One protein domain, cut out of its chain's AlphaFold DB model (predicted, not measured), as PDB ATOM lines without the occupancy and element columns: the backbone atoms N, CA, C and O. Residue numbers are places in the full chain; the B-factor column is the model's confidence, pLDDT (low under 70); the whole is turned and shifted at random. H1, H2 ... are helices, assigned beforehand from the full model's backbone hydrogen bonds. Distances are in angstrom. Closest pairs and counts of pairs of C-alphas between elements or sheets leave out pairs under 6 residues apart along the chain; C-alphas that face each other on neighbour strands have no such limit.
ATOM      1  N   ASP A 261     201.150 192.014 171.474       88.81
ATOM      2  CA  ASP A 261     201.264 192.612 172.812       88.81
ATOM      3  C   ASP A 261     200.812 191.655 173.929       88.81
ATOM      4  O   ASP A 261     201.439 191.581 174.988       88.81
ATOM      5  N   GLU A 262     199.777 190.849 173.683       88.88
ATOM      6  CA  GLU A 262     199.330 189.796 174.606       88.88
ATOM      7  C   GLU A 262     200.400 188.708 174.756       88.88
ATOM      8  O   GLU A 262     200.769 188.337 175.874       88.88
ATOM      9  N   PHE A 263     200.971 188.250 173.638       90.81
ATOM     10  CA  PHE A 263     202.046 187.263 173.650       90.81
ATOM     11  C   PHE A 263     203.324 187.798 174.317       90.81
ATOM     12  O   PHE A 263     203.964 187.078 175.087       90.81
ATOM     13  N   ILE A 264     203.669 189.073 174.094       89.44
ATOM     14  CA  ILE A 264     204.750 189.761 174.811       89.44
ATOM     15  C   ILE A 264     204.479 189.737 176.316       89.44
ATOM     16  O   ILE A 264     205.372 189.354 177.063       89.44
ATOM     17  N   ASN A 265     203.271 190.064 176.782       89.88
ATOM     18  CA  ASN A 265     202.958 190.057 178.215       89.88
ATOM     19  C   ASN A 265     203.151 188.672 178.865       89.88
ATOM     20  O   ASN A 265     203.706 188.594 179.964       89.88
ATOM     21  N   ILE A 266     202.790 187.583 178.175       88.50
ATOM     22  CA  ILE A 266     203.067 186.211 178.640       88.50
ATOM     23  C   ILE A 266     204.582 185.950 178.661       88.50
ATOM     24  O   ILE A 266     205.135 185.548 179.685       88.50
ATOM     25  N   MET A 267     205.298 186.238 177.569       91.75
ATOM     26  CA  MET A 267     206.747 186.003 177.497       91.75
ATOM     27  C   MET A 267     207.553 186.875 178.479       91.75
ATOM     28  O   MET A 267     208.563 186.414 178.998       91.75
ATOM     29  N   LEU A 268     207.110 188.095 178.805       90.94
ATOM     30  CA  LEU A 268     207.736 188.979 179.804       90.94
ATOM     31  C   LEU A 268     207.460 188.571 181.262       90.94
ATOM     32  O   LEU A 268     208.129 189.092 182.163       90.94
ATOM     33  N   LYS A 269     206.468 187.705 181.503       90.81
ATOM     34  CA  LYS A 269     206.187 187.089 182.809       90.81
ATOM     35  C   LYS A 269     207.105 185.887 183.037       90.81
ATOM     36  O   LYS A 269     207.760 185.812 184.071       90.81
ATOM     37  N   GLU A 270     207.195 185.004 182.045       91.44
ATOM     38  CA  GLU A 270     207.968 183.752 182.120       91.44
ATOM     39  C   GLU A 270     209.467 183.933 181.808       91.44
ATOM     40  O   GLU A 270     210.303 183.120 182.202       91.44
ATOM     41  N   ILE A 271     209.832 185.010 181.103       90.31
ATOM     42  CA  ILE A 271     211.214 185.376 180.763       90.31
ATOM     43  C   ILE A 271     211.440 186.872 181.083       90.31
ATOM     44  O   ILE A 271     211.497 187.711 180.176       90.31
ATOM     45  N   PRO A 272     211.592 187.257 182.368       88.69
ATOM     46  CA  PRO A 272     211.746 188.663 182.754       88.69
ATOM     47  C   PRO A 272     212.966 189.357 182.131       88.69
ATOM     48  O   PRO A 272     212.959 190.579 181.970       88.69
ATOM     49  N   GLU A 273     214.004 188.604 181.738       87.44
ATOM     50  CA  GLU A 273     215.224 189.185 181.163       87.44
ATOM     51  C   GLU A 273     214.988 189.815 179.778       87.44
ATOM     52  O   GLU A 273     215.746 190.700 179.375       87.44
ATOM     53  N   LEU A 274     213.913 189.431 179.070       84.88
ATOM     54  CA  LEU A 274     213.539 190.018 177.774       84.88
ATOM     55  C   LEU A 274     213.353 191.540 177.850       84.88
ATOM     56  O   LEU A 274     213.672 192.232 176.885       84.88
ATOM     57  N   ARG A 275     212.919 192.075 179.005       83.38
ATOM     58  CA  ARG A 275     212.727 193.522 179.242       83.38
ATOM     59  C   ARG A 275     213.999 194.350 179.025       83.38
ATOM     60  O   ARG A 275     213.914 195.554 178.791       83.38
ATOM     61  N   TYR A 276     215.169 193.718 179.117       81.94
ATOM     62  CA  TYR A 276     216.476 194.366 179.024       81.94
ATOM     63  C   TYR A 276     217.188 194.097 177.687       81.94
ATOM     64  O   TYR A 276     218.226 194.702 177.415       81.94
ATOM     65  N   ILE A 277     216.640 193.228 176.827       77.38
ATOM     66  CA  ILE A 277     217.215 192.941 175.508       77.38
ATOM     67  C   ILE A 277     216.919 194.109 174.564       77.38
ATOM     68  O   ILE A 277     215.772 194.385 174.224       77.38
ATOM     69  N   ARG A 278     217.975 194.778 174.090       70.88
ATOM     70  CA  ARG A 278     217.896 195.799 173.037       70.88
ATOM     71  C   ARG A 278     218.619 195.303 171.787       70.88
ATOM     72  O   ARG A 278     219.837 195.151 171.804       70.88
ATOM     73  N   GLY A 279     217.871 195.069 170.710       73.50
ATOM     74  CA  GLY A 279     218.391 194.577 169.429       73.50
ATOM     75  C   GLY A 279     217.908 193.167 169.078       73.50
ATOM     76  O   GLY A 279     216.864 192.722 169.548       73.50
ATOM     77  N   CYS A 280     218.650 192.477 168.213       78.38
ATOM     78  CA  CYS A 280     218.275 191.157 167.704       78.38
ATOM     79  C   CYS A 280     218.530 190.040 168.728       78.38
ATOM     80  O   CYS A 280     219.603 189.980 169.329       78.38
ATOM     81  N   TYR A 281     217.594 189.096 168.837       83.38
ATOM     82  CA  TYR A 281     217.763 187.885 169.643       83.38
ATOM     83  C   TYR A 281     218.866 186.980 169.084       83.38
ATOM     84  O   TYR A 281     218.906 186.693 167.886       83.38
ATOM     85  N   ASN A 282     219.737 186.485 169.962       86.88
ATOM     86  CA  ASN A 282     220.678 185.417 169.631       86.88
ATOM     87  C   ASN A 282     219.986 184.036 169.650       86.88
ATOM     88  O   ASN A 282     218.868 183.890 170.145       86.88
ATOM     89  N   THR A 283     220.659 182.999 169.143       87.06
ATOM     90  CA  THR A 283     220.092 181.642 169.021       87.06
ATOM     91  C   THR A 283     219.611 181.049 170.350       87.06
ATOM     92  O   THR A 283     218.595 180.361 170.372       87.06
ATOM     93  N   GLN A 284     220.300 181.319 171.465       87.88
ATOM     94  CA  GLN A 284     219.909 180.816 172.790       87.88
ATOM     95  C   GLN A 284     218.675 181.549 173.328       87.88
ATOM     96  O   GLN A 284     217.768 180.913 173.858       87.88
ATOM     97  N   GLN A 285     218.605 182.871 173.143       88.00
ATOM     98  CA  GLN A 285     217.436 183.681 173.502       88.00
ATOM     99  C   GLN A 285     216.209 183.270 172.680       88.00
ATOM    100  O   GLN A 285     215.147 183.030 173.247       88.00
ATOM    101  N   TYR A 286     216.373 183.109 171.363       89.25
ATOM    102  CA  TYR A 286     215.315 182.629 170.472       89.25
ATOM    103  C   TYR A 286     214.824 181.237 170.895       89.25
ATOM    104  O   TYR A 286     213.621 181.008 170.976       89.25
ATOM    105  N   PHE A 287     215.740 180.320 171.228       89.31
ATOM    106  CA  PHE A 287     215.387 178.982 171.711       89.31
ATOM    107  C   PHE A 287     214.680 179.005 173.080       89.31
ATOM    108  O   PHE A 287     213.717 178.260 173.256       89.31
ATOM    109  N   LYS A 288     215.087 179.882 174.017       90.50
ATOM    110  CA  LYS A 288     214.382 180.086 175.300       90.50
ATOM    111  C   LYS A 288     212.941 180.543 175.048       90.50
ATOM    112  O   LYS A 288     212.024 179.881 175.515       90.50
ATOM    113  N   ILE A 289     212.744 181.591 174.238       90.75
ATOM    114  CA  ILE A 289     211.410 182.104 173.865       90.75
ATOM    115  C   ILE A 289     210.568 181.006 173.202       90.75
ATOM    116  O   ILE A 289     209.457 180.739 173.643       90.75
ATOM    117  N   TYR A 290     211.103 180.336 172.177       90.69
ATOM    118  CA  TYR A 290     210.383 179.300 171.433       90.69
ATOM    119  C   TYR A 290     209.972 178.115 172.321       90.69
ATOM    120  O   TYR A 290     208.836 177.651 172.229       90.69
ATOM    121  N   LYS A 291     210.858 177.644 173.212       89.75
ATOM    122  CA  LYS A 291     210.518 176.573 174.158       89.75
ATOM    123  C   LYS A 291     209.458 177.036 175.159       89.75
ATOM    124  O   LYS A 291     208.455 176.351 175.307       89.75
ATOM    125  N   THR A 292     209.643 178.191 175.799       90.19
ATOM    126  CA  THR A 292     208.679 178.723 176.778       90.19
ATOM    127  C   THR A 292     207.307 178.970 176.150       90.19
ATOM    128  O   THR A 292     206.299 178.709 176.798       90.19
ATOM    129  N   ALA A 293     207.251 179.399 174.887       90.06
ATOM    130  CA  ALA A 293     206.010 179.504 174.130       90.06
ATOM    131  C   ALA A 293     205.337 178.130 173.953       90.06
ATOM    132  O   ALA A 293     204.175 177.975 174.321       90.06
ATOM    133  N   LEU A 294     206.065 177.107 173.485       87.19
ATOM    134  CA  LEU A 294     205.522 175.748 173.346       87.19
ATOM    135  C   LEU A 294     205.067 175.140 174.681       87.19
ATOM    136  O   LEU A 294     204.015 174.503 174.719       87.19
ATOM    137  N   ASP A 295     205.814 175.365 175.765       84.38
ATOM    138  CA  ASP A 295     205.452 174.920 177.118       84.38
ATOM    139  C   ASP A 295     204.136 175.575 177.615       84.38
ATOM    140  O   ASP A 295     203.474 175.020 178.489       84.38
ATOM    141  N   HIS A 296     203.727 176.709 177.025       83.00
ATOM    142  CA  HIS A 296     202.458 177.418 177.272       83.00
ATOM    143  C   HIS A 296     201.409 177.226 176.154       83.00
ATOM    144  O   HIS A 296     200.392 177.916 176.128       83.00
ATOM    145  N   GLY A 297     201.630 176.305 175.210       84.19
ATOM    146  CA  GLY A 297     200.697 176.048 174.107       84.19
ATOM    147  C   GLY A 297     200.674 177.114 173.010       84.19
ATOM    148  O   GLY A 297     199.660 177.332 172.344       84.19
ATOM    149  N   HIS A 298     201.799 177.790 172.802       87.38
ATOM    150  CA  HIS A 298     201.968 178.841 171.807       87.38
ATOM    151  C   HIS A 298     203.010 178.447 170.757       87.38
ATOM    152  O   HIS A 298     204.206 178.372 171.035       87.38
ATOM    153  N   VAL A 299     202.564 178.226 169.520       88.75
ATOM    154  CA  VAL A 299     203.448 177.989 168.379       88.75
ATOM    155  C   VAL A 299     203.731 179.320 167.689       88.75
ATOM    156  O   VAL A 299     202.831 179.982 167.172       88.75
ATOM    157  N   VAL A 300     205.001 179.713 167.695       88.31
ATOM    158  CA  VAL A 300     205.502 180.950 167.082       88.31
ATOM    159  C   VAL A 300     205.778 180.728 165.593       88.31
ATOM    160  O   VAL A 300     206.312 179.690 165.200       88.31
ATOM    161  N   ASN A 301     205.475 181.721 164.751       85.81
ATOM    162  CA  ASN A 301     205.898 181.705 163.349       85.81
ATOM    163  C   ASN A 301     207.427 181.862 163.244       85.81
ATOM    164  O   ASN A 301     207.951 182.974 163.323       85.81
ATOM    165  N   ILE A 302     208.139 180.762 162.987       81.00
ATOM    166  CA  ILE A 302     209.607 180.759 162.883       81.00
ATOM    167  C   ILE A 302     210.175 181.534 161.679       81.00
ATOM    168  O   ILE A 302     211.382 181.756 161.616       81.00
ATOM    169  N   LEU A 303     209.330 181.961 160.732       80.19
ATOM    170  CA  LEU A 303     209.721 182.812 159.600       80.19
ATOM    171  C   LEU A 303     209.538 184.316 159.878       80.19
ATOM    172  O   LEU A 303     209.827 185.131 159.003       80.19
ATOM    173  N   ALA A 304     209.037 184.699 161.056       82.19
ATOM    174  CA  ALA A 304     208.899 186.099 161.445       82.19
ATOM    175  C   ALA A 304     210.249 186.720 161.844       82.19
ATOM    176  O   ALA A 304     211.066 186.095 162.520       82.19
ATOM    177  N   ASP A 305     210.445 188.000 161.508       81.94
ATOM    178  CA  ASP A 305     211.651 188.779 161.842       81.94
ATOM    179  C   ASP A 305     211.894 188.932 163.361       81.94
ATOM    180  O   ASP A 305     212.998 189.265 163.789       81.94
ATOM    181  N   SER A 306     210.864 188.682 164.175       85.94
ATOM    182  CA  SER A 306     210.906 188.645 165.637       85.94
ATOM    183  C   SER A 306     210.113 187.433 166.142       85.94
ATOM    184  O   SER A 306     208.983 187.237 165.685       85.94
ATOM    185  N   PRO A 307     210.629 186.657 167.118       85.12
ATOM    186  CA  PRO A 307     209.875 185.578 167.753       85.12
ATOM    187  C   PRO A 307     208.697 186.083 168.597       85.12
ATOM    188  O   PRO A 307     207.855 185.282 168.973       85.12
ATOM    189  N   LEU A 308     208.621 187.385 168.903       87.94
ATOM    190  CA  LEU A 308     207.546 187.974 169.713       87.94
ATOM    191  C   LEU A 308     206.382 188.545 168.883       87.94
ATOM    192  O   LEU A 308     205.531 189.231 169.429       87.94
ATOM    193  N   ARG A 309     206.307 188.262 167.574       85.81
ATOM    194  CA  ARG A 309     205.285 188.799 166.644       85.81
ATOM    195  C   ARG A 309     203.872 188.191 166.821       85.81
ATOM    196  O   ARG A 309     203.062 188.266 165.904       85.81
ATOM    197  N   GLY A 310     203.587 187.547 167.950       86.38
ATOM    198  CA  GLY A 310     202.365 186.764 168.169       86.38
ATOM    199  C   GLY A 310     202.474 185.296 167.732       86.38
ATOM    200  O   GLY A 310     203.540 184.810 167.339       86.38
ATOM    201  N   THR A 311     201.358 184.571 167.836       88.94
ATOM    202  CA  THR A 311     201.295 183.101 167.679       88.94
ATOM    203  C   THR A 311     200.430 182.673 166.491       88.94
ATOM    204  O   THR A 311     199.635 183.459 165.979       88.94
ATOM    205  N   ILE A 312     200.592 181.427 166.035       89.31
ATOM    206  CA  ILE A 312     199.846 180.839 164.902       89.31
ATOM    207  C   ILE A 312     199.181 179.491 165.250       89.31
ATOM    208  O   ILE A 312     198.816 178.730 164.353       89.31
ATOM    209  N   PRO A 314     196.672 176.641 165.956       82.69
ATOM    210  CA  PRO A 314     195.270 176.349 165.678       82.69
ATOM    211  C   PRO A 314     194.453 176.239 166.978       82.69
ATOM    212  O   PRO A 314     194.904 175.564 167.910       82.69
ATOM    213  N   PRO A 315     193.236 176.811 167.059       76.81
ATOM    214  CA  PRO A 315     192.382 176.670 168.241       76.81
ATOM    215  C   PRO A 315     192.098 175.207 168.606       76.81
ATOM    216  O   PRO A 315     192.064 174.862 169.784       76.81
ATOM    217  N   SER A 316     191.989 174.324 167.609       75.94
ATOM    218  CA  SER A 316     191.891 172.866 167.775       75.94
ATOM    219  C   SER A 316     193.098 172.257 168.505       75.94
ATOM    220  O   SER A 316     192.938 171.366 169.343       75.94
ATOM    221  N   LEU A 317     194.304 172.766 168.237       77.75
ATOM    222  CA  LEU A 317     195.564 172.288 168.805       77.75
ATOM    223  C   LEU A 317     195.809 172.785 170.240       77.75
ATOM    224  O   LEU A 317     196.542 172.129 170.976       77.75
ATOM    225  N   SER A 318     195.176 173.887 170.665       70.06
ATOM    226  CA  SER A 318     195.297 174.428 172.035       70.06
ATOM    227  C   SER A 318     195.026 173.369 173.115       70.06
ATOM    228  O   SER A 318     195.759 173.276 174.099       70.06
ATOM    229  N   SER A 319     194.046 172.494 172.864       64.88
ATOM    230  CA  SER A 319     193.672 171.378 173.736       64.88
ATOM    231  C   SER A 319     194.834 170.422 174.042       64.88
ATOM    232  O   SER A 319     194.953 169.945 175.167       64.88
ATOM    233  N   VAL A 320     195.738 170.191 173.083       65.62
ATOM    234  CA  VAL A 320     196.863 169.243 173.197       65.62
ATOM    235  C   VAL A 320     197.926 169.722 174.194       65.62
ATOM    236  O   VAL A 320     198.669 168.909 174.748       65.62
ATOM    237  N   PHE A 321     197.988 171.035 174.433       65.75
ATOM    238  CA  PHE A 321     198.948 171.676 175.332       65.75
ATOM    239  C   PHE A 321     198.416 171.895 176.753       65.75
ATOM    240  O   PHE A 321     199.170 172.355 177.610       65.75
ATOM    241  N   ILE A 322     197.155 171.543 177.034       62.75
ATOM    242  CA  ILE A 322     196.618 171.577 178.399       62.75
ATOM    243  C   ILE A 322     197.473 170.639 179.281       62.75
ATOM    244  O   ILE A 322     197.652 169.468 178.919       62.75
ATOM    245  N   PRO A 323     198.021 171.116 180.419       53.66
ATOM    246  CA  PRO A 323     198.781 170.276 181.337       53.66
ATOM    247  C   PRO A 323     197.970 169.069 181.811       53.66
ATOM    248  O   PRO A 323     196.752 169.143 181.973       53.66
ATOM    249  N   LEU A 324     198.650 167.948 182.053       51.47
ATOM    250  CA  LEU A 324     197.983 166.788 182.641       51.47
ATOM    251  C   LEU A 324     197.538 167.119 184.073       51.47
ATOM    252  O   LEU A 324     198.272 167.824 184.774       51.47
ATOM    253  N   PRO A 325     196.405 166.569 184.542       54.16
ATOM    254  CA  PRO A 325     196.110 166.534 185.966       54.16
ATOM    255  C   PRO A 325     197.255 165.870 186.743       54.16
ATOM    256  O   PRO A 325     197.981 165.033 186.196       54.16
ATOM    257  N   ASP A 326     197.392 166.251 188.013       54.47
ATOM    258  CA  ASP A 326     198.434 165.786 188.934       54.47
ATOM    259  C   ASP A 326     198.678 164.260 188.820       54.47
ATOM    260  O   ASP A 326     197.713 163.490 188.862       54.47
ATOM    261  N   PRO A 327     199.933 163.777 188.686       53.75
ATOM    262  CA  PRO A 327     200.250 162.346 188.706       53.75
ATOM    263  C   PRO A 327     199.791 161.583 189.968       53.75
ATOM    264  O   PRO A 327     199.847 160.348 189.943       53.75
ATOM    265  N   SER A 328     199.332 162.263 191.026       58.44
ATOM    266  CA  SER A 328     198.612 161.660 192.158       58.44
ATOM    267  C   SER A 328     197.217 161.118 191.792       58.44
ATOM    268  O   SER A 328     196.761 160.160 192.414       58.44
ATOM    269  N   LEU A 329     196.550 161.669 190.768       56.06
ATOM    270  CA  LEU A 329     195.188 161.286 190.375       56.06
ATOM    271  C   LEU A 329     195.119 159.885 189.773       56.06
ATOM    272  O   LEU A 329     196.011 159.441 189.055       56.06
ATOM    273  N   ASP A 330     194.021 159.185 190.032       55.31
ATOM    274  CA  ASP A 330     193.918 157.755 189.758       55.31
ATOM    275  C   ASP A 330     194.064 157.380 188.267       55.31
ATOM    276  O   ASP A 330     193.832 158.192 187.363       55.31
ATOM    277  N   TYR A 331     194.452 156.134 187.980       51.72
ATOM    278  CA  TYR A 331     194.725 155.668 186.607       51.72
ATOM    279  C   TYR A 331     193.511 155.839 185.674       51.72
ATOM    280  O   TYR A 331     193.660 156.201 184.504       51.72
ATOM    281  N   VAL A 332     192.300 155.649 186.211       52.38
ATOM    282  CA  VAL A 332     191.030 155.834 185.489       52.38
ATOM    283  C   VAL A 332     190.804 157.303 185.117       52.38
ATOM    284  O   VAL A 332     190.499 157.600 183.961       52.38
ATOM    285  N   HIS A 333     191.026 158.238 186.047       48.97
ATOM    286  CA  HIS A 333     190.919 159.671 185.757       48.97
ATOM    287  C   HIS A 333     192.008 160.146 184.795       48.97
ATOM    288  O   HIS A 333     191.721 160.942 183.904       48.97
ATOM    289  N   ARG A 334     193.229 159.597 184.873       50.34
ATOM    290  CA  ARG A 334     194.267 159.855 183.864       50.34
ATOM    291  C   ARG A 334     193.822 159.440 182.459       50.34
ATOM    292  O   ARG A 334     194.020 160.223 181.538       50.34
ATOM    293  N   GLN A 335     193.165 158.291 182.274       44.56
ATOM    294  CA  GLN A 335     192.618 157.927 180.955       44.56
ATOM    295  C   GLN A 335     191.488 158.859 180.477       44.56
ATOM    296  O   GLN A 335     191.366 159.087 179.276       44.56
ATOM    297  N   GLN A 336     190.690 159.420 181.389       44.88
ATOM    298  CA  GLN A 336     189.605 160.357 181.058       44.88
ATOM    299  C   GLN A 336     190.094 161.789 180.774       44.88
ATOM    300  O   GLN A 336     189.433 162.519 180.038       44.88
ATOM    301  N   ALA A 337     191.238 162.189 181.334       43.44
ATOM    302  CA  ALA A 337     191.733 163.567 181.331       43.44
ATOM    303  C   ALA A 337     193.155 163.714 180.743       43.44
ATOM    304  O   ALA A 337     193.919 164.584 181.152       43.44
ATOM    305  N   LEU A 338     193.518 162.863 179.774       39.22
ATOM    306  CA  LEU A 338     194.753 162.938 178.980       39.22
ATOM    307  C   LEU A 338     194.501 163.718 177.666       39.22
ATOM    308  O   LEU A 338     194.011 163.123 176.705       39.22
TER     309      LEU A 338
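What this domain is: This is residues 261 to 312 and 314 to 338 of the 556 residues of the protein "Protein kinase, putative" of Entamoeba histolytica HM-1:IMSS-B (UniProt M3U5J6). You see a loose head of three helices, H1 set across H3 and short H2 at a corner, with an arm of H4 and H5 leading away and making the length. The printed part has 77 residues with five named helices, H1 to H5 in order, and no named strand: all helix. It is loose, radius of gyration of the C-alphas 15.5 A, spanning 50 by 24 by 21 A.

Where its parts are: Find C-alpha 261 at (201.264, 192.612, 172.812); H1 runs from there to 270, 14.5 A. Next come H2, residues 272 to 276, 8.3 A, and H3, 283 to 295, 18.0 A. H4 is 315 to 321, 10.9 A; H5, 331 to 336, 8.9 A, ends at (189.605, 160.357, 181.058).

How they stand to each other: H1 touches H3, about perpendicular at 82 degrees, through residues 289 to 293 of H3 alone; C-alphas 267 and 289 are closest, 7.1 A. H1 and H2 only just touch, only at the corner, with 3 pairs of C-alphas within 8 A; the closest, 268 and 274, are 6.2 A apart. H4 is close to H3 but not clearly touching, C-alphas 295 and 321 being closest at 7.5 A. H5 is apart from H3 and H4. Every O i to N i+4 pair is within hydrogen-bond range in H1, H3 and H5; H2 has 0 of 1 but 2 of 2 O i to N i+3, H4 0 of 3 but 3 of 4.

The domain as a whole: C-alphas 279 and 332 are farthest apart, 50.1 A. Residue 313 is cut out; C-alphas 312 and 314 are 6.5 A apart. Of the links printed whole, none is long. Residues 319 to 338 are under pLDDT 70.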